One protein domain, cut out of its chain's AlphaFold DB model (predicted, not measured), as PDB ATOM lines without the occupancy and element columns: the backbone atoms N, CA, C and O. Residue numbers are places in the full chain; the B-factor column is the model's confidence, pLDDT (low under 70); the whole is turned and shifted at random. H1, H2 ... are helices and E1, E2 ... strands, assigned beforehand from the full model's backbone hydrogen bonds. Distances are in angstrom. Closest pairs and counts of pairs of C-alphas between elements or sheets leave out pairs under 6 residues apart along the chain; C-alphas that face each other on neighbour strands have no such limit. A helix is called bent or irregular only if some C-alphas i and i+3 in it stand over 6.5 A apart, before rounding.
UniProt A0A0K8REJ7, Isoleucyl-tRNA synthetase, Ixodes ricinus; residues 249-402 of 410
ATOM      1  N   PHE A 249      -8.865   8.200  24.215       94.44
ATOM      2  CA  PHE A 249      -7.431   7.945  24.167       94.44
ATOM      3  C   PHE A 249      -7.216   6.688  23.332       94.44
ATOM      4  O   PHE A 249      -7.875   5.677  23.578       94.44
ATOM      5  N   VAL A 250      -6.326   6.750  22.346       95.44
ATOM      6  CA  VAL A 250      -6.068   5.625  21.439       95.44
ATOM      7  C   VAL A 250      -4.573   5.362  21.396       95.44
ATOM      8  O   VAL A 250      -3.775   6.285  21.252       95.44
ATOM      9  N   ALA A 251      -4.192   4.101  21.564       95.31
ATOM     10  CA  ALA A 251      -2.808   3.668  21.479       95.31
ATOM     11  C   ALA A 251      -2.501   3.245  20.037       95.31
ATOM     12  O   ALA A 251      -3.167   2.364  19.495       95.31
ATOM     13  N   PHE A 252      -1.505   3.876  19.421       96.38
ATOM     14  CA  PHE A 252      -0.999   3.522  18.098       96.38
ATOM     15  C   PHE A 252       0.359   2.820  18.235       96.38
ATOM     16  O   PHE A 252       1.325   3.467  18.652       96.38
ATOM     17  N   PRO A 253       0.464   1.517  17.917       95.38
ATOM     18  CA  PRO A 253       1.717   0.775  18.033       95.38
ATOM     19  C   PRO A 253       2.829   1.380  17.177       95.38
ATOM     20  O   PRO A 253       2.638   1.639  15.987       95.38
ATOM     21  N   LEU A 254       4.009   1.584  17.762       94.44
ATOM     22  CA  LEU A 254       5.208   1.961  17.020       94.44
ATOM     23  C   LEU A 254       5.704   0.763  16.210       94.44
ATOM     24  O   LEU A 254       5.929  -0.317  16.749       94.44
ATOM     25  N   VAL A 255       5.933   0.979  14.917       92.25
ATOM     26  CA  VAL A 255       6.515  -0.021  14.015       92.25
ATOM     27  C   VAL A 255       8.036   0.106  14.036       92.25
ATOM     28  O   VAL A 255       8.753  -0.847  14.343       92.25
ATOM     29  N   LYS A 256       8.554   1.318  13.806       89.44
ATOM     30  CA  LYS A 256       9.981   1.631  13.958       89.44
ATOM     31  C   LYS A 256      10.217   2.327  15.288       89.44
ATOM     32  O   LYS A 256      10.250   3.551  15.363       89.44
ATOM     33  N   VAL A 257      10.383   1.520  16.339       88.31
ATOM     34  CA  VAL A 257      10.742   2.004  17.682       88.31
ATOM     35  C   VAL A 257      12.171   2.571  17.661       88.31
ATOM     36  O   VAL A 257      13.085   1.802  17.334       88.31
ATOM     37  N   PRO A 258      12.374   3.850  18.033       89.75
ATOM     38  CA  PRO A 258      13.693   4.475  18.152       89.75
ATOM     39  C   PRO A 258      14.653   3.693  19.058       89.75
ATOM     40  O   PRO A 258      14.237   3.130  20.071       89.75
ATOM     41  N   GLU A 259      15.948   3.695  18.729       88.56
ATOM     42  CA  GLU A 259      16.975   2.907  19.433       88.56
ATOM     43  C   GLU A 259      17.059   3.238  20.930       88.56
ATOM     44  O   GLU A 259      17.126   2.333  21.755       88.56
ATOM     45  N   MET A 260      16.942   4.521  21.288       87.94
ATOM     46  CA  MET A 260      16.948   4.965  22.686       87.94
ATOM     47  C   MET A 260      15.788   4.372  23.498       87.94
ATOM     48  O   MET A 260      15.974   3.993  24.647       87.94
ATOM     49  N   ILE A 261      14.599   4.252  22.896       88.62
ATOM     50  CA  ILE A 261      13.451   3.602  23.544       88.62
ATOM     51  C   ILE A 261      13.690   2.093  23.615       88.62
ATOM     52  O   ILE A 261      13.420   1.473  24.638       88.62
ATOM     53  N   ARG A 262      14.228   1.504  22.541       87.94
ATOM     54  CA  ARG A 262      14.492   0.066  22.445       87.94
ATOM     55  C   ARG A 262      15.515  -0.428  23.473       87.94
ATOM     56  O   ARG A 262      15.382  -1.553  23.935       87.94
ATOM     57  N   ALA A 263      16.499   0.398  23.828       87.81
ATOM     58  CA  ALA A 263      17.535   0.060  24.802       87.81
ATOM     59  C   ALA A 263      17.007  -0.098  26.242       87.81
ATOM     60  O   ALA A 263      17.587  -0.847  27.021       87.81
ATOM     61  N   GLU A 264      15.911   0.583  26.583       86.06
ATOM     62  CA  GLU A 264      15.354   0.617  27.946       86.06
ATOM     63  C   GLU A 264      14.177  -0.349  28.154       86.06
ATOM     64  O   GLU A 264      13.760  -0.604  29.285       86.06
ATOM     65  N   ILE A 265      13.609  -0.893  27.075       86.00
ATOM     66  CA  ILE A 265      12.465  -1.812  27.133       86.00
ATOM     67  C   ILE A 265      12.921  -3.263  26.967       86.00
ATOM     68  O   ILE A 265      13.894  -3.556  26.277       86.00
ATOM     69  N   SER A 266      12.195  -4.199  27.580       82.62
ATOM     70  CA  SER A 266      12.487  -5.627  27.420       82.62
ATOM     71  C   SER A 266      12.290  -6.067  25.968       82.62
ATOM     72  O   SER A 266      11.343  -5.634  25.305       82.62
ATOM     73  N   GLU A 267      13.164  -6.950  25.485       77.38
ATOM     74  CA  GLU A 267      13.117  -7.459  24.114       77.38
ATOM     75  C   GLU A 267      11.742  -8.081  23.806       77.38
ATOM     76  O   GLU A 267      11.214  -8.873  24.586       77.38
ATOM     77  N   GLY A 268      11.134  -7.672  22.688       76.56
ATOM     78  CA  GLY A 268       9.789  -8.097  22.286       76.56
ATOM     79  C   GLY A 268       8.626  -7.292  22.881       76.56
ATOM     80  O   GLY A 268       7.480  -7.580  22.547       76.56
ATOM     81  N   SER A 269       8.879  -6.282  23.722       85.62
ATOM     82  CA  SER A 269       7.805  -5.417  24.236       85.62
ATOM     83  C   SER A 269       7.261  -4.489  23.150       85.62
ATOM     84  O   SER A 269       8.025  -3.801  22.468       85.62
ATOM     85  N   GLU A 270       5.938  -4.408  23.035       90.00
ATOM     86  CA  GLU A 270       5.276  -3.434  22.167       90.00
ATOM     87  C   GLU A 270       5.183  -2.071  22.862       90.00
ATOM     88  O   GLU A 270       4.745  -1.967  24.009       90.00
ATOM     89  N   VAL A 271       5.578  -1.013  22.152       94.00
ATOM     90  CA  VAL A 271       5.443   0.376  22.606       94.00
ATOM     91  C   VAL A 271       4.465   1.084  21.690       94.00
ATOM     92  O   VAL A 271       4.591   1.001  20.472       94.00
ATOM     93  N   SER A 272       3.510   1.807  22.263       95.69
ATOM     94  CA  SER A 272       2.542   2.594  21.497       95.69
ATOM     95  C   SER A 272       2.665   4.077  21.800       95.69
ATOM     96  O   SER A 272       2.972   4.470  22.922       95.69
ATOM     97  N   VAL A 273       2.372   4.926  20.823       96.06
ATOM     98  CA  VAL A 273       2.122   6.345  21.074       96.06
ATOM     99  C   VAL A 273       0.670   6.536  21.486       96.06
ATOM    100  O   VAL A 273      -0.234   6.024  20.828       96.06
ATOM    101  N   LEU A 274       0.435   7.227  22.601       96.38
ATOM    102  CA  LEU A 274      -0.920   7.476  23.080       96.38
ATOM    103  C   LEU A 274      -1.403   8.816  22.532       96.38
ATOM    104  O   LEU A 274      -0.907   9.866  22.940       96.38
ATOM    105  N   ILE A 275      -2.385   8.789  21.636       96.62
ATOM    106  CA  ILE A 275      -3.044   9.998  21.135       96.62
ATOM    107  C   ILE A 275      -4.326  10.268  21.914       96.62
ATOM    108  O   ILE A 275      -4.914   9.369  22.523       96.62
ATOM    109  N   TRP A 276      -4.778  11.516  21.867       95.75
ATOM    110  CA  TRP A 276      -6.068  11.934  22.399       95.75
ATOM    111  C   TRP A 276      -6.827  12.755  21.362       95.75
ATOM    112  O   TRP A 276      -6.240  13.574  20.656       95.75
ATOM    113  N   THR A 277      -8.140  12.547  21.270       95.38
ATOM    114  CA  THR A 277      -9.000  13.343  20.390       95.38
ATOM    115  C   THR A 277     -10.421  13.463  20.927       95.38
ATOM    116  O   THR A 277     -10.934  12.548  21.570       95.38
ATOM    117  N   THR A 278     -11.067  14.592  20.638       94.56
ATOM    118  CA  THR A 278     -12.501  14.843  20.859       94.56
ATOM    119  C   THR A 278     -13.352  14.559  19.623       94.56
ATOM    120  O   THR A 278     -14.576  14.667  19.681       94.56
ATOM    121  N   THR A 279     -12.725  14.181  18.506       94.81
ATOM    122  CA  THR A 279     -13.391  13.851  17.243       94.81
ATOM    123  C   THR A 279     -13.021  12.432  16.803       94.81
ATOM    124  O   THR A 279     -12.276  12.267  15.842       94.81
ATOM    125  N   PRO A 280     -13.531  11.373  17.464       94.69
ATOM    126  CA  PRO A 280     -13.196   9.989  17.104       94.69
ATOM    127  C   PRO A 280     -13.472   9.650  15.631       94.69
ATOM    128  O   PRO A 280     -12.784   8.823  15.044       94.69
ATOM    129  N   TRP A 281     -14.446  10.329  15.018       93.88
ATOM    130  CA  TRP A 281     -14.800  10.168  13.610       93.88
ATOM    131  C   TRP A 281     -13.666  10.541  12.635       93.88
ATOM    132  O   TRP A 281     -13.706  10.109  11.490       93.88
ATOM    133  N   THR A 282     -12.640  11.291  13.062       95.00
ATOM    134  CA  THR A 282     -11.480  11.625  12.215       95.00
ATOM    135  C   THR A 282     -10.355  10.588  12.282       95.00
ATOM    136  O   THR A 282      -9.417  10.668  11.492       95.00
ATOM    137  N   LEU A 283     -10.433   9.589  13.171       94.62
ATOM    138  CA  LEU A 283      -9.405   8.546  13.311       94.62
ATOM    139  C   LEU A 283      -9.190   7.696  12.043       94.62
ATOM    140  O   LEU A 283      -8.031   7.380  11.757       94.62
ATOM    141  N   PRO A 284     -10.227   7.343  11.251       93.38
ATOM    142  CA  PRO A 284     -10.022   6.681   9.963       93.38
ATOM    143  C   PRO A 284      -9.255   7.548   8.956       93.38
ATOM    144  O   PRO A 284      -8.601   7.015   8.073       93.38
ATOM    145  N   ALA A 285      -9.294   8.876   9.083       94.31
ATOM    146  CA  ALA A 285      -8.603   9.807   8.186       94.31
ATOM    147  C   ALA A 285      -7.193  10.196   8.678       94.31
ATOM    148  O   ALA A 285      -6.582  11.126   8.150       94.31
ATOM    149  N   ASN A 286      -6.683   9.519   9.710       95.81
ATOM    150  CA  ASN A 286      -5.373   9.795  10.278       95.81
ATOM    151  C   ASN A 286      -4.239   9.442   9.297       95.81
ATOM    152  O   ASN A 286      -4.189   8.328   8.784       95.81
ATOM    153  N   GLN A 287      -3.306  10.379   9.093       94.94
ATOM    154  CA  GLN A 287      -2.140  10.205   8.209       94.94
ATOM    155  C   GLN A 287      -0.793  10.450   8.909       94.94
ATOM    156  O   GLN A 287       0.254  10.079   8.378       94.94
ATOM    157  N   ALA A 288      -0.796  11.070  10.091       95.69
ATOM    158  CA  ALA A 288       0.408  11.276  10.894       95.69
ATOM    159  C   ALA A 288       0.087  11.461  12.382       95.69
ATOM    160  O   ALA A 288      -1.065  11.679  12.767       95.69
ATOM    161  N   VAL A 289       1.120  11.421  13.222       96.81
ATOM    162  CA  VAL A 289       1.052  11.901  14.609       96.81
ATOM    163  C   VAL A 289       2.014  13.070  14.766       96.81
ATOM    164  O   VAL A 289       3.215  12.945  14.538       96.81
ATOM    165  N   CYS A 290       1.474  14.213  15.159       96.00
ATOM    166  CA  CYS A 290       2.203  15.438  15.415       96.00
ATOM    167  C   CYS A 290       2.748  15.461  16.848       96.00
ATOM    168  O   CYS A 290       2.031  15.156  17.808       96.00
ATOM    169  N   PHE A 291       4.002  15.881  16.999       95.88
ATOM    170  CA  PHE A 291       4.647  16.124  18.292       95.88
ATOM    171  C   PHE A 291       5.387  17.469  18.283       95.88
ATOM    172  O   PHE A 291       5.772  17.969  17.228       95.88
ATOM    173  N   SER A 292       5.614  18.063  19.452       95.12
ATOM    174  CA  SER A 292       6.372  19.310  19.564       95.12
ATOM    175  C   SER A 292       7.853  19.032  19.806       95.12
ATOM    176  O   SER A 292       8.218  18.256  20.682       95.12
ATOM    177  N   THR A 293       8.734  19.708  19.073       94.00
ATOM    178  CA  THR A 293      10.195  19.568  19.228       94.00
ATOM    179  C   THR A 293      10.746  20.269  20.469       94.00
ATOM    180  O   THR A 293      11.903  20.066  20.817       94.00
ATOM    181  N   LYS A 294       9.933  21.098  21.135       93.38
ATOM    182  CA  LYS A 294      10.333  21.915  22.294       93.38
ATOM    183  C   LYS A 294      10.066  21.242  23.641       93.38
ATOM    184  O   LYS A 294      10.427  21.808  24.670       93.38
ATOM    185  N   HIS A 295       9.395  20.093  23.636       94.31
ATOM    186  CA  HIS A 295       8.961  19.409  24.847       94.31
ATOM    187  C   HIS A 295       9.588  18.023  24.973       94.31
ATOM    188  O   HIS A 295       9.972  17.375  23.994       94.31
ATOM    189  N   LYS A 296       9.640  17.571  26.225       96.06
ATOM    190  CA  LYS A 296      10.102  16.242  26.601       96.06
ATOM    191  C   LYS A 296       8.962  15.240  26.562       96.06
ATOM    192  O   LYS A 296       7.819  15.544  26.912       96.06
ATOM    193  N   TYR A 297       9.315  14.026  26.182       96.81
ATOM    194  CA  TYR A 297       8.420  12.887  26.119       96.81
ATOM    195  C   TYR A 297       8.957  11.770  26.997       96.81
ATOM    196  O   TYR A 297      10.163  11.650  27.215       96.81
ATOM    197  N   SER A 298       8.048  10.952  27.509       95.88
ATOM    198  CA  SER A 298       8.375   9.843  28.387       95.88
ATOM    199  C   SER A 298       7.705   8.563  27.923       95.88
ATOM    200  O   SER A 298       6.556   8.574  27.479       95.88
ATOM    201  N   VAL A 299       8.414   7.449  28.091       95.12
ATOM    202  CA  VAL A 299       7.819   6.113  28.027       95.12
ATOM    203  C   VAL A 299       7.311   5.786  29.419       95.12
ATOM    204  O   VAL A 299       8.081   5.776  30.384       95.12
ATOM    205  N   ILE A 300       6.012   5.536  29.521       93.81
ATOM    206  CA  ILE A 300       5.355   5.111  30.747       93.81
ATOM    207  C   ILE A 300       4.926   3.651  30.643       93.81
ATOM    208  O   ILE A 300       4.489   3.202  29.586       93.81
ATOM    209  N   ARG A 301       5.010   2.927  31.755       91.75
ATOM    210  CA  ARG A 301       4.420   1.600  31.922       91.75
ATOM    211  C   ARG A 301       3.151   1.720  32.748       91.75
ATOM    212  O   ARG A 301       3.207   2.224  33.871       91.75
ATOM    213  N   THR A 302       2.026   1.269  32.202       87.81
ATOM    214  CA  THR A 302       0.746   1.278  32.917       87.81
ATOM    215  C   THR A 302       0.488  -0.034  33.661       87.81
ATOM    216  O   THR A 302       0.842  -1.107  33.184       87.81
ATOM    217  N   ASP A 303      -0.132   0.038  34.838       78.62
ATOM    218  CA  ASP A 303      -0.493  -1.105  35.699       78.62
ATOM    219  C   ASP A 303      -2.029  -1.172  35.828       78.62
ATOM    220  O   ASP A 303      -2.635  -0.119  36.070       78.62
ATOM    221  N   PRO A 304      -2.701  -2.334  35.635       71.06
ATOM    222  CA  PRO A 304      -2.170  -3.710  35.535       71.06
ATOM    223  C   PRO A 304      -1.955  -4.242  34.118       71.06
ATOM    224  O   PRO A 304      -1.538  -5.384  33.948       71.06
ATOM    225  N   ALA A 305      -2.233  -3.440  33.090       73.06
ATOM    226  CA  ALA A 305      -2.132  -3.876  31.698       73.06
ATOM    227  C   ALA A 305      -0.682  -4.052  31.200       73.06
ATOM    228  O   ALA A 305      -0.481  -4.542  30.091       73.06
ATOM    229  N   CYS A 306       0.320  -3.635  31.986       79.88
ATOM    230  CA  CYS A 306       1.746  -3.635  31.640       79.88
ATOM    231  C   CYS A 306       2.035  -3.022  30.258       79.88
ATOM    232  O   CYS A 306       2.972  -3.429  29.576       79.88
ATOM    233  N   THR A 307       1.225  -2.049  29.831       87.62
ATOM    234  CA  THR A 307       1.312  -1.460  28.492       87.62
ATOM    235  C   THR A 307       2.331  -0.327  28.487       87.62
ATOM    236  O   THR A 307       2.339   0.508  29.394       87.62
ATOM    237  N   LEU A 308       3.190  -0.290  27.466       93.56
ATOM    238  CA  LEU A 308       4.187   0.763  27.289       93.56
ATOM    239  C   LEU A 308       3.645   1.852  26.365       93.56
ATOM    240  O   LEU A 308       3.342   1.598  25.197       93.56
ATOM    241  N   LEU A 309       3.530   3.071  26.889       94.88
ATOM    242  CA  LEU A 309       2.953   4.210  26.183       94.88
ATOM    243  C   LEU A 309       3.939   5.375  26.131       94.88
ATOM    244  O   LEU A 309       4.551   5.718  27.138       94.88
ATOM    245  N   VAL A 310       4.059   6.021  24.977       96.00
ATOM    246  CA  VAL A 310       4.747   7.308  24.837       96.00
ATOM    247  C   VAL A 310       3.732   8.424  25.045       96.00
ATOM    248  O   VAL A 310       2.684   8.436  24.397       96.00
ATOM    249  N   VAL A 311       4.054   9.361  25.937       96.44
ATOM    250  CA  VAL A 311       3.272  10.573  26.231       96.44
ATOM    251  C   VAL A 311       4.211  11.749  26.485       96.44
ATOM    252  O   VAL A 311       5.366  11.548  26.861       96.44
ATOM    253  N   ALA A 312       3.743  12.985  26.318       96.56
ATOM    254  CA  ALA A 312       4.500  14.144  26.786       96.56
ATOM    255  C   ALA A 312       4.661  14.085  28.311       96.56
ATOM    256  O   ALA A 312       3.701  13.800  29.035       96.56
ATOM    257  N   SER A 313       5.865  14.372  28.812       95.69
ATOM    258  CA  SER A 313       6.192  14.223  30.237       95.69
ATOM    259  C   SER A 313       5.295  15.087  31.131       95.69
ATOM    260  O   SER A 313       4.891  14.669  32.215       95.69
ATOM    261  N   GLU A 314       4.924  16.274  30.647       94.81
ATOM    262  CA  GLU A 314       4.027  17.215  31.329       94.81
ATOM    263  C   GLU A 314       2.581  16.696  31.419       94.81
ATOM    264  O   GLU A 314       1.857  17.047  32.348       94.81
ATOM    265  N   MET A 315       2.169  15.814  30.500       94.56
ATOM    266  CA  MET A 315       0.802  15.282  30.398       94.56
ATOM    267  C   MET A 315       0.577  13.998  31.205       94.56
ATOM    268  O   MET A 315      -0.560  13.545  31.344       94.56
ATOM    269  N   ILE A 316       1.623  13.427  31.810       93.19
ATOM    270  CA  ILE A 316       1.524  12.211  32.636       93.19
ATOM    271  C   ILE A 316       0.465  12.334  33.751       93.19
ATOM    272  O   ILE A 316      -0.310  11.387  33.918       93.19
ATOM    273  N   PRO A 317       0.364  13.446  34.516       91.50
ATOM    274  CA  PRO A 317      -0.661  13.577  35.552       91.50
ATOM    275  C   PRO A 317      -2.088  13.497  34.994       91.50
ATOM    276  O   PRO A 317      -2.941  12.838  35.587       91.50
ATOM    277  N   GLN A 318      -2.335  14.116  33.834       89.81
ATOM    278  CA  GLN A 318      -3.637  14.083  33.167       89.81
ATOM    279  C   GLN A 318      -3.969  12.671  32.670       89.81
ATOM    280  O   GLN A 318      -5.070  12.173  32.909       89.81
ATOM    281  N   VAL A 319      -3.003  11.995  32.044       89.38
ATOM    282  CA  VAL A 319      -3.160  10.616  31.561       89.38
ATOM    283  C   VAL A 319      -3.447   9.651  32.715       89.38
ATOM    284  O   VAL A 319      -4.382   8.858  32.621       89.38
ATOM    285  N   ARG A 320      -2.731   9.760  33.845       89.75
ATOM    286  CA  ARG A 320      -3.004   8.965  35.060       89.75
ATOM    287  C   ARG A 320      -4.430   9.170  35.571       89.75
ATOM    288  O   ARG A 320      -5.105   8.200  35.906       89.75
ATOM    289  N   GLY A 321      -4.892  10.423  35.603       87.00
ATOM    290  CA  GLY A 321      -6.244  10.766  36.049       87.00
ATOM    291  C   GLY A 321      -7.342  10.143  35.184       87.00
ATOM    292  O   GLY A 321      -8.346   9.682  35.720       87.00
ATOM    293  N   HIS A 322      -7.146  10.087  33.864       86.00
ATOM    294  CA  HIS A 322      -8.137   9.534  32.936       86.00
ATOM    295  C   HIS A 322      -8.093   8.012  32.805       86.00
ATOM    296  O   HIS A 322      -9.147   7.389  32.698       86.00
ATOM    297  N   LEU A 323      -6.903   7.408  32.809       80.62
ATOM    298  CA  LEU A 323      -6.770   5.955  32.685       80.62
ATOM    299  C   LEU A 323      -7.084   5.221  33.995       80.62
ATOM    300  O   LEU A 323      -7.273   4.011  33.963       80.62
ATOM    301  N   ALA A 324      -7.136   5.931  35.131       74.25
ATOM    302  CA  ALA A 324      -7.278   5.350  36.471       74.25
ATOM    303  C   ALA A 324      -6.240   4.242  36.755       74.25
ATOM    304  O   ALA A 324      -6.501   3.295  37.495       74.25
ATOM    305  N   GLN A 325      -5.057   4.370  36.148       77.44
ATOM    306  CA  GLN A 325      -3.952   3.420  36.230       77.44
ATOM    307  C   GLN A 325      -2.713   4.116  36.783       77.44
ATOM    308  O   GLN A 325      -2.466   5.299  36.522       77.44
ATOM    309  N   ASN A 326      -1.899   3.360  37.520       81.50
ATOM    310  CA  ASN A 326      -0.555   3.816  37.845       81.50
ATOM    311  C   ASN A 326       0.264   3.835  36.553       81.50
ATOM    312  O   ASN A 326       0.202   2.898  35.763       81.50
ATOM    313  N   ALA A 327       1.017   4.910  36.344       86.62
ATOM    314  CA  ALA A 327       1.916   5.047  35.205       86.62
ATOM    315  C   ALA A 327       3.327   5.297  35.725       86.62
ATOM    316  O   ALA A 327       3.623   6.402  36.185       86.62
ATOM    317  N   GLU A 328       4.179   4.283  35.699       90.06
ATOM    318  CA  GLU A 328       5.591   4.401  36.062       90.06
ATOM    319  C   GLU A 328       6.379   4.967  34.881       90.06
ATOM    320  O   GLU A 328       6.177   4.539  33.750       90.06
ATOM    321  N   VAL A 329       7.263   5.933  35.125       93.50
ATOM    322  CA  VAL A 329       8.110   6.513  34.073       93.50
ATOM    323  C   VAL A 329       9.364   5.663  33.932       93.50
ATOM    324  O   VAL A 329      10.118   5.553  34.894       93.50
ATOM    325  N   LEU A 330       9.591   5.097  32.747       91.75
ATOM    326  CA  LEU A 330      10.779   4.289  32.458       91.75
ATOM    327  C   LEU A 330      11.916   5.140  31.887       91.75
ATOM    328  O   LEU A 330      13.051   5.061  32.339       91.75
ATOM    329  N   LEU A 331      11.594   5.987  30.908       93.56
ATOM    330  CA  LEU A 331      12.559   6.799  30.168       93.56
ATOM    331  C   LEU A 331      11.955   8.172  29.870       93.56
ATOM    332  O   LEU A 331      10.746   8.288  29.675       93.56
ATOM    333  N   THR A 332      12.794   9.209  29.815       95.44
ATOM    334  CA  THR A 332      12.428  10.554  29.345       95.44
ATOM    335  C   THR A 332      13.467  11.063  28.352       95.44
ATOM    336  O   THR A 332      14.661  10.925  28.601       95.44
ATOM    337  N   PHE A 333      13.019  11.664  27.252       94.38
ATOM    338  CA  PHE A 333      13.866  12.139  26.157       94.38
ATOM    339  C   PHE A 333      13.307  13.407  25.499       94.38
ATOM    340  O   PHE A 333      12.139  13.758  25.676       94.38
ATOM    341  N   GLU A 334      14.147  14.090  24.722       93.25
ATOM    342  CA  GLU A 334      13.732  15.225  23.894       93.25
ATOM    343  C   GLU A 334      13.001  14.726  22.641       93.25
ATOM    344  O   GLU A 334      13.499  13.855  21.921       93.25
ATOM    345  N   GLY A 335      11.812  15.270  22.359       87.94
ATOM    346  CA  GLY A 335      10.992  14.808  21.232       87.94
ATOM    347  C   GLY A 335      11.693  14.960  19.879       87.94
ATOM    348  O   GLY A 335      11.587  14.076  19.030       87.94
ATOM    349  N   ALA A 336      12.447  16.050  19.703       88.94
ATOM    350  CA  ALA A 336      13.170  16.362  18.469       88.94
ATOM    351  C   ALA A 336      14.160  15.263  18.054       88.94
ATOM    352  O   ALA A 336      14.244  14.938  16.870       88.94
ATOM    353  N   ASP A 337      14.861  14.676  19.023       85.81
ATOM    354  CA  ASP A 337      15.959  13.743  18.766       85.81
ATOM    355  C   ASP A 337      15.465  12.310  18.538       85.81
ATOM    356  O   ASP A 337      16.100  11.536  17.825       85.81
ATOM    357  N   VAL A 338      14.335  11.943  19.155       87.12
ATOM    358  CA  VAL A 338      13.894  10.542  19.247       87.12
ATOM    359  C   VAL A 338      12.646  10.253  18.417       87.12
ATOM    360  O   VAL A 338      12.556   9.184  17.819       87.12
ATOM    361  N   LEU A 339      11.670  11.167  18.365       89.38
ATOM    362  CA  LEU A 339      10.399  10.915  17.665       89.38
ATOM    363  C   LEU A 339      10.467  11.245  16.174       89.38
ATOM    364  O   LEU A 339       9.653  10.743  15.400       89.38
ATOM    365  N   SER A 340      11.431  12.070  15.760       83.56
ATOM    366  CA  SER A 340      11.581  12.468  14.363       83.56
ATOM    367  C   SER A 340      11.918  11.257  13.488       83.56
ATOM    368  O   SER A 340      12.997  10.680  13.597       83.56
ATOM    369  N   GLY A 341      10.993  10.870  12.605       74.94
ATOM    370  CA  GLY A 341      11.171   9.732  11.697       74.94
ATOM    371  C   GLY A 341      10.788   8.366  12.279       74.94
ATOM    372  O   GLY A 341      10.932   7.357  11.585       74.94
ATOM    373  N   ALA A 342      10.264   8.312  13.508       90.25
ATOM    374  CA  ALA A 342       9.603   7.112  14.013       90.25
ATOM    375  C   ALA A 342       8.337   6.823  13.188       90.25
ATOM    376  O   ALA A 342       7.644   7.747  12.749       90.25
ATOM    377  N   THR A 343       8.026   5.539  12.984       94.38
ATOM    378  CA  THR A 343       6.788   5.119  12.310       94.38
ATOM    379  C   THR A 343       5.870   4.364  13.253       94.38
ATOM    380  O   THR A 343       6.327   3.666  14.161       94.38
ATOM    381  N   TYR A 344       4.569   4.488  13.021       95.38
ATOM    382  CA  TYR A 344       3.521   3.796  13.762       95.38
ATOM    383  C   TYR A 344       2.523   3.133  12.815       95.38
ATOM    384  O   TYR A 344       2.478   3.436  11.624       95.38
ATOM    385  N   SER A 345       1.718   2.234  13.367       95.19
ATOM    386  CA  SER A 345       0.577   1.616  12.704       95.19
ATOM    387  C   SER A 345      -0.706   2.123  13.352       95.19
ATOM    388  O   SER A 345      -0.837   2.114  14.578       95.19
ATOM    389  N   ASN A 346      -1.651   2.593  12.541       93.56
ATOM    390  CA  ASN A 346      -2.995   2.904  13.016       93.56
ATOM    391  C   ASN A 346      -3.808   1.595  13.030       93.56
ATOM    392  O   ASN A 346      -3.937   0.979  11.972       93.56
ATOM    393  N   PRO A 347      -4.392   1.165  14.168       91.69
ATOM    394  CA  PRO A 347      -5.191  -0.061  14.240       91.69
ATOM    395  C   PRO A 347      -6.366  -0.133  13.253       91.69
ATOM    396  O   PRO A 347      -6.794  -1.228  12.905       91.69
ATOM    397  N   LEU A 348      -6.875   1.014  12.786       89.81
ATOM    398  CA  LEU A 348      -7.929   1.083  11.765       89.81
ATOM    399  C   LEU A 348      -7.414   0.796  10.343       89.81
ATOM    400  O   LEU A 348      -8.203   0.507   9.452       89.81
ATOM    401  N   HIS A 349      -6.095   0.843  10.146       86.50
ATOM    402  CA  HIS A 349      -5.404   0.637   8.873       86.50
ATOM    403  C   HIS A 349      -4.294  -0.411   9.019       86.50
ATOM    404  O   HIS A 349      -3.105  -0.085   8.905       86.50
ATOM    405  N   PRO A 350      -4.643  -1.680   9.296       82.69
ATOM    406  CA  PRO A 350      -3.653  -2.717   9.550       82.69
ATOM    407  C   PRO A 350      -2.702  -2.886   8.357       82.69
ATOM    408  O   PRO A 350      -3.124  -3.009   7.209       82.69
ATOM    409  N   GLY A 351      -1.397  -2.908   8.642       82.81
ATOM    410  CA  GLY A 351      -0.343  -3.085   7.638       82.81
ATOM    411  C   GLY A 351       0.142  -1.798   6.964       82.81
ATOM    412  O   GLY A 351       1.051  -1.866   6.138       82.81
ATOM    413  N   ARG A 352      -0.412  -0.630   7.318       90.44
ATOM    414  CA  ARG A 352       0.087   0.675   6.864       90.44
ATOM    415  C   ARG A 352       0.997   1.303   7.921       90.44
ATOM    416  O   ARG A 352       0.673   1.302   9.106       90.44
ATOM    417  N   GLU A 353       2.125   1.853   7.477       93.50
ATOM    418  CA  GLU A 353       3.034   2.638   8.318       93.50
ATOM    419  C   GLU A 353       2.814   4.134   8.086       93.50
ATOM    420  O   GLU A 353       2.801   4.598   6.944       93.50
ATOM    421  N   PHE A 354       2.703   4.889   9.174       94.62
ATOM    422  CA  PHE A 354       2.555   6.342   9.185       94.62
ATOM    423  C   PHE A 354       3.686   6.993   9.983       94.62
ATOM    424  O   PHE A 354       4.347   6.334  10.789       94.62
ATOM    425  N   LEU A 355       3.922   8.286   9.760       94.31
ATOM    426  CA  LEU A 355       5.056   9.015  10.330       94.31
ATOM    427  C   LEU A 355       4.673   9.821  11.572       94.31
ATOM    428  O   LEU A 355       3.609  10.440  11.636       94.31
ATOM    429  N   LEU A 356       5.604   9.885  12.521       95.56
ATOM    430  CA  LEU A 356       5.617  10.926  13.539       95.56
ATOM    431  C   LEU A 356       6.314  12.162  12.970       95.56
ATOM    432  O   LEU A 356       7.457  12.081  12.513       95.56
ATOM    433  N   VAL A 357       5.637  13.308  13.015       95.12
ATOM    434  CA  VAL A 357       6.131  14.561  12.432       95.12
ATOM    435  C   VAL A 357       6.126  15.707  13.448       95.12
ATOM    436  O   VAL A 357       5.221  15.802  14.276       95.12
ATOM    437  N   PRO A 358       7.103  16.625  13.389       95.38
ATOM    438  CA  PRO A 358       7.050  17.869  14.147       95.38
ATOM    439  C   PRO A 358       5.805  18.703  13.812       95.38
ATOM    440  O   PRO A 358       5.514  18.920  12.636       95.38
ATOM    441  N   GLY A 359       5.109  19.222  14.821       93.44
ATOM    442  CA  GLY A 359       3.961  20.116  14.672       93.44
ATOM    443  C   GLY A 359       4.036  21.289  15.646       93.44
ATOM    444  O   GLY A 359       4.022  21.099  16.859       93.44
ATOM    445  N   ASP A 360       4.082  22.512  15.113       91.06
ATOM    446  CA  ASP A 360       4.180  23.740  15.921       91.06
ATOM    447  C   ASP A 360       2.878  24.064  16.685       91.06
ATOM    448  O   ASP A 360       2.904  24.833  17.643       91.06
ATOM    449  N   HIS A 361       1.753  23.467  16.274       91.12
ATOM    450  CA  HIS A 361       0.426  23.635  16.877       91.12
ATOM    451  C   HIS A 361       0.188  22.743  18.110       91.12
ATOM    452  O   HIS A 361      -0.816  22.888  18.800       91.12
ATOM    453  N   VAL A 362       1.097  21.805  18.406       92.50
ATOM    454  CA  VAL A 362       0.948  20.889  19.543       92.50
ATOM    455  C   VAL A 362       1.227  21.631  20.850       92.50
ATOM    456  O   VAL A 362       2.359  22.060  21.092       92.50
ATOM    457  N   THR A 363       0.214  21.738  21.715       92.50
ATOM    458  CA  THR A 363       0.335  22.340  23.051       92.50
ATOM    459  C   THR A 363       0.282  21.294  24.167       92.50
ATOM    460  O   THR A 363      -0.145  20.156  23.969       92.50
ATOM    461  N   MET A 364       0.724  21.697  25.361       93.69
ATOM    462  CA  MET A 364       0.709  20.889  26.586       93.69
ATOM    463  C   MET A 364      -0.429  21.320  27.521       93.69
ATOM    464  O   MET A 364      -0.287  21.287  28.737       93.69
ATOM    465  N   ASP A 365      -1.556  21.771  26.963       88.94
ATOM    466  CA  ASP A 365      -2.706  22.198  27.770       88.94
ATOM    467  C   ASP A 365      -3.677  21.045  28.048       88.94
ATOM    468  O   ASP A 365      -4.308  21.002  29.108       88.94
ATOM    469  N   LYS A 366      -3.860  20.140  27.073       88.06
ATOM    470  CA  LYS A 366      -4.820  19.029  27.136       88.06
ATOM    471  C   LYS A 366      -4.355  17.820  26.323       88.06
ATOM    472  O   LYS A 366      -3.744  17.961  25.268       88.06
ATOM    473  N   GLY A 367      -4.764  16.633  26.768       91.44
ATOM    474  CA  GLY A 367      -4.582  15.382  26.035       91.44
ATOM    475  C   GLY A 367      -3.306  14.664  26.454       91.44
ATOM    476  O   GLY A 367      -3.126  14.364  27.633       91.44
ATOM    477  N   THR A 368      -2.452  14.339  25.485       95.00
ATOM    478  CA  THR A 368      -1.235  13.529  25.695       95.00
ATOM    479  C   THR A 368       0.041  14.197  25.186       95.00
ATOM    480  O   THR A 368       1.123  13.636  25.351       95.00
ATOM    481  N   GLY A 369      -0.068  15.372  24.553       93.94
ATOM    482  CA  GLY A 369       1.033  16.033  23.841       93.94
ATOM    483  C   GLY A 369       1.447  15.339  22.535       93.94
ATOM    484  O   GLY A 369       2.487  15.674  21.965       93.94
ATOM    485  N   LEU A 370       0.643  14.371  22.075       96.19
ATOM    486  CA  LEU A 370       0.744  13.688  20.787       96.19
ATOM    487  C   LEU A 370      -0.608  13.812  20.083       96.19
ATOM    488  O   LEU A 370      -1.621  13.286  20.553       96.19
ATOM    489  N   VAL A 371      -0.627  14.539  18.972       96.06
ATOM    490  CA  VAL A 371      -1.862  14.900  18.268       96.06
ATOM    491  C   VAL A 371      -1.948  14.071  17.000       96.06
ATOM    492  O   VAL A 371      -1.074  14.146  16.145       96.06
ATOM    493  N   HIS A 372      -2.983  13.247  16.872       96.38
ATOM    494  CA  HIS A 372      -3.235  12.560  15.606       96.38
ATOM    495  C   HIS A 372      -3.662  13.598  14.558       96.38
ATOM    496  O   HIS A 372      -4.434  14.499  14.873       96.38
ATOM    497  N   SER A 373      -3.134  13.488  13.343       95.56
ATOM    498  CA  SER A 373      -3.329  14.473  12.282       95.56
ATOM    499  C   SER A 373      -4.184  13.889  11.165       95.56
ATOM    500  O   SER A 373      -3.855  12.829  10.618       95.56
ATOM    501  N   ALA A 374      -5.274  14.583  10.838       95.50
ATOM    502  CA  ALA A 374      -6.196  14.250   9.758       95.50
ATOM    503  C   ALA A 374      -6.285  15.452   8.794       95.50
ATOM    504  O   ALA A 374      -7.175  16.297   8.928       95.50
ATOM    505  N   PRO A 375      -5.373  15.550   7.807       93.69
ATOM    506  CA  PRO A 375      -5.180  16.757   6.991       93.69
ATOM    507  C   PRO A 375      -6.425  17.261   6.254       93.69
ATOM    508  O   PRO A 375      -6.570  18.460   6.042       93.69
ATOM    509  N   ASN A 376      -7.361  16.375   5.915       92.00
ATOM    510  CA  ASN A 376      -8.617  16.747   5.256       92.00
ATOM    511  C   ASN A 376      -9.625  17.446   6.192       92.00
ATOM    512  O   ASN A 376     -10.622  17.989   5.721       92.00
ATOM    513  N   HIS A 377      -9.385  17.444   7.507       93.19
ATOM    514  CA  HIS A 377     -10.346  17.892   8.520       93.19
ATOM    515  C   HIS A 377      -9.785  18.926   9.510       93.19
ATOM    516  O   HIS A 377     -10.550  19.465  10.308       93.19
ATOM    517  N   GLY A 378      -8.483  19.235   9.465       91.56
ATOM    518  CA  GLY A 378      -7.829  20.163  10.395       91.56
ATOM    519  C   GLY A 378      -7.141  21.339   9.699       91.56
ATOM    520  O   GLY A 378      -6.301  21.145   8.822       91.56
ATOM    521  N   PHE A 379      -7.439  22.571  10.131       91.56
ATOM    522  CA  PHE A 379      -6.795  23.792   9.614       91.56
ATOM    523  C   PHE A 379      -5.280  23.826   9.848       91.56
ATOM    524  O   PHE A 379      -4.557  24.426   9.057       91.56
ATOM    525  N   GLU A 380      -4.816  23.204  10.931       92.88
ATOM    526  CA  GLU A 380      -3.401  23.121  11.315       92.88
ATOM    527  C   GLU A 380      -2.742  21.844  10.776       92.88
ATOM    528  O   GLU A 380      -1.566  21.862  10.406       92.88
ATOM    529  N   ASP A 381      -3.520  20.765  10.653       93.94
ATOM    530  CA  ASP A 381      -3.087  19.482  10.096       93.94
ATOM    531  C   ASP A 381      -2.697  19.606   8.624       93.94
ATOM    532  O   ASP A 381      -1.632  19.145   8.220       93.94
ATOM    533  N   PHE A 382      -3.532  20.273   7.822       93.88
ATOM    534  CA  PHE A 382      -3.315  20.440   6.387       93.88
ATOM    535  C   PHE A 382      -1.971  21.096   6.028       93.88
ATOM    536  O   PHE A 382      -1.177  20.469   5.323       93.88
ATOM    537  N   PRO A 383      -1.639  22.313   6.508       93.50
ATOM    538  CA  PRO A 383      -0.355  22.929   6.189       93.50
ATOM    539  C   PRO A 383       0.826  22.146   6.772       93.50
ATOM    540  O   PRO A 383       1.897  22.133   6.164       93.50
ATOM    541  N   ASN A 384       0.654  21.469   7.915       93.88
ATOM    542  CA  ASN A 384       1.710  20.636   8.484       93.88
ATOM    543  C   ASN A 384       1.986  19.399   7.617       93.88
ATOM    544  O   ASN A 384       3.143  19.080   7.352       93.88
ATOM    545  N   ALA A 385       0.937  18.750   7.110       93.62
ATOM    546  CA  ALA A 385       1.052  17.637   6.178       93.62
ATOM    547  C   ALA A 385       1.785  18.046   4.896       93.62
ATOM    548  O   ALA A 385       2.743  17.382   4.500       93.62
ATOM    549  N   LEU A 386       1.418  19.192   4.311       92.75
ATOM    550  CA  LEU A 386       2.104  19.738   3.137       92.75
ATOM    551  C   LEU A 386       3.584  20.045   3.416       92.75
ATOM    552  O   LEU A 386       4.444  19.700   2.607       92.75
ATOM    553  N   LYS A 387       3.900  20.644   4.574       93.69
ATOM    554  CA  LYS A 387       5.278  20.960   5.000       93.69
ATOM    555  C   LYS A 387       6.163  19.712   5.086       93.69
ATOM    556  O   LYS A 387       7.345  19.793   4.760       93.69
ATOM    557  N   HIS A 388       5.598  18.580   5.504       92.19
ATOM    558  CA  HIS A 388       6.309  17.303   5.645       92.19
ATOM    559  C   HIS A 388       6.153  16.369   4.438       92.19
ATOM    560  O   HIS A 388       6.590  15.222   4.495       92.19
ATOM    561  N   GLY A 389       5.559  16.842   3.336       92.12
ATOM    562  CA  GLY A 389       5.408  16.062   2.104       92.12
ATOM    563  C   GLY A 389       4.452  14.871   2.223       92.12
ATOM    564  O   GLY A 389       4.581  13.910   1.465       92.12
ATOM    565  N   ILE A 390       3.508  14.912   3.168       92.12
ATOM    566  CA  ILE A 390       2.469  13.891   3.316       92.12
ATOM    567  C   ILE A 390       1.453  14.073   2.184       92.12
ATOM    568  O   ILE A 390       0.870  15.147   2.018       92.12
ATOM    569  N   VAL A 391       1.258  13.021   1.388       90.88
ATOM    570  CA  VAL A 391       0.290  13.014   0.288       90.88
ATOM    571  C   VAL A 391      -1.113  12.900   0.867       90.88
ATOM    572  O   VAL A 391      -1.425  11.930   1.549       90.88
ATOM    573  N   LEU A 392      -1.958  13.883   0.560       90.62
ATOM    574  CA  LEU A 392      -3.338  13.916   1.023       90.62
ATOM    575  C   LEU A 392      -4.152  12.800   0.361       90.62
ATOM    576  O   LEU A 392      -4.306  12.770  -0.861       90.62
ATOM    577  N   GLU A 393      -4.675  11.893   1.178       88.81
ATOM    578  CA  GLU A 393      -5.629  10.869   0.742       88.81
ATOM    579  C   GLU A 393      -7.021  11.453   0.467       88.81
ATOM    580  O   GLU A 393      -7.324  12.599   0.805       88.81
ATOM    581  N   GLU A 394      -7.884  10.644  -0.148       87.69
ATOM    582  CA  GLU A 394      -9.276  11.004  -0.407       87.69
ATOM    583  C   GLU A 394     -10.034  11.317   0.896       87.69
ATOM    584  O   GLU A 394      -9.788  10.731   1.955       87.69
ATOM    585  N   CYS A 395     -10.961  12.274   0.832       91.06
ATOM    586  CA  CYS A 395     -11.811  12.601   1.969       91.06
ATOM    587  C   CYS A 395     -12.786  11.449   2.231       91.06
ATOM    588  O   CYS A 395     -13.605  11.108   1.384       91.06
ATOM    589  N   LEU A 396     -12.724  10.881   3.434       93.12
ATOM    590  CA  LEU A 396     -13.553   9.739   3.814       93.12
ATOM    591  C   LEU A 396     -14.985  10.125   4.201       93.12
ATOM    592  O   LEU A 396     -15.768   9.239   4.523       93.12
ATOM    593  N   VAL A 397     -15.331  11.412   4.164       93.88
ATOM    594  CA  VAL A 397     -16.655  11.942   4.512       93.88
ATOM    595  C   VAL A 397     -17.213  12.727   3.328       93.88
ATOM    596  O   VAL A 397     -16.508  13.553   2.748       93.88
ATOM    597  N   ASP A 398     -18.466  12.464   2.970       92.44
ATOM    598  CA  ASP A 398     -19.165  13.135   1.877       92.44
ATOM    599  C   ASP A 398     -19.796  14.481   2.292       92.44
ATOM    600  O   ASP A 398     -19.742  14.918   3.444       92.44
ATOM    601  N   GLU A 399     -20.442  15.152   1.335       91.81
ATOM    602  CA  GLU A 399     -21.112  16.440   1.556       91.81
ATOM    603  C   GLU A 399     -22.262  16.385   2.576       91.81
ATOM    604  O   GLU A 399     -22.630  17.421   3.139       91.81
ATOM    605  N   ALA A 400     -22.842  15.206   2.816       92.31
ATOM    606  CA  ALA A 400     -23.920  14.991   3.777       92.31
ATOM    607  C   ALA A 400     -23.402  14.660   5.187       92.31
ATOM    608  O   ALA A 400     -24.206  14.498   6.106       92.31
ATOM    609  N   GLY A 401     -22.080  14.609   5.383       92.62
ATOM    610  CA  GLY A 401     -21.477  14.217   6.654       92.62
ATOM    611  C   GLY A 401     -21.530  12.708   6.895       92.62
ATOM    612  O   GLY A 401     -21.422  12.276   8.042       92.62
ATOM    613  N   CYS A 402     -21.721  11.911   5.842       93.06
ATOM    614  CA  CYS A 402     -21.713  10.456   5.898       93.06
ATOM    615  C   CYS A 402     -20.337   9.919   5.497       93.06
ATOM    616  O   CYS A 402     -19.664  10.479   4.630       93.06
TER     617      CYS A 402
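What this domain is: This is residues 249 to 402 of the 410 residues of the protein "Isoleucyl-tRNA synthetase" of Ixodes ricinus (UniProt A0A0K8REJ7). A strongly twisted sheet of five strands and a small sheet of three stand face to face as a sandwich, their strands crossed at 78 degrees. H3 covers the far face of the large sheet, H1 packs near its E6 edge, H5 crosses the far face of the small sheet, and a tail, residues 388 to 402, leads away. The printed part has 154 residues with five named helices and eight strands, in the order E1 H1 E2 H2 E3 E4 E5 H3 E6 H4 E7 E8 H5; the class is mixed. The sheets E1 E2 E5 E4 E6 and E7 E3 E8 are both mixed. The whole is compact, radius of gyration of the C-alphas 15.0 A, spanning 45 by 30 by 30 A.

How they stand to each other: E1, residues 249 to 256, is antiparallel to E2, residues 271 to 277; N 252 and O 273, 2.9 A apart, are within hydrogen-bond range, as are the N and O pairs below. E5, residues 308 to 312, is parallel to E2, with N 310 and O 272 at 2.8 A. E4, residues 296 to 303, forms a hairpin with E5, N 300 and O 309 at 2.8 A, and is antiparallel to E6, residues 326 to 334, N 299 and O 331 at 2.9 A. H3, residues 313 to 323, has a height over the sheet of 6.9 A; its closest C-alphas to E4 are Ser 313 and Tyr 297, 4.9 A. E5, H3 and E6 make a split strand-helix-strand unit, two strands running the same way with E4 between them; its crossover is right-handed. H1, residues 259 to 264, is on the opposite face; the closest C-alphas of H1 and E6 are Glu 264 and Leu 331, 7.1 A. E3, residues 288 to 291, is parallel to E7, residues 354 to 358, N 357 and O 289 at 2.9 A, and antiparallel to E8, residues 370 to 373, N 290 and O 371 at 2.7 A. The closest C-alphas of E2 and E8 are Ile 275 and Leu 370, 5.3 A. H5, residues 381 to 387, runs across E3 at 89 degrees on the local plane, at a height over the sheet of 9.0 A. H2, residues 280 to 285, and H4, residues 335 to 338, only graze the small sheet. Every O i to N i+4 pair is within range in H5, 1 of 2 in H1, 5 of 7 in H3 and 0 of 2 in H2, which has 2 of 3 O i to N i+3 pairs; H4 is too short for an O i to N i+4 pair.

Where its parts are: E1, 21.1 A long, begins at C-alpha 249 (-7.431, 7.945, 24.167). E2 measures 19.5 A, E4 22.3 A and H3 15.6 A; E6, 23.0 A, bends by 61 degrees at residue 330. H3 is irregular, C-alphas 314 and 317 being 7.3 A apart, and H2 only just, 281 and 284 being 6.9 A apart. H5 ends at C-alpha 387 (5.278, 20.960, 5.000).

The domain as a whole: The C-alphas farthest apart, Ala 263 and Ala 400, are 48.8 A apart. The printed part has no cut. The links H4 to E7 and E7 to E8 are long. Mean pLDDT of the printed part is 91.3, and no printed residue is under 70.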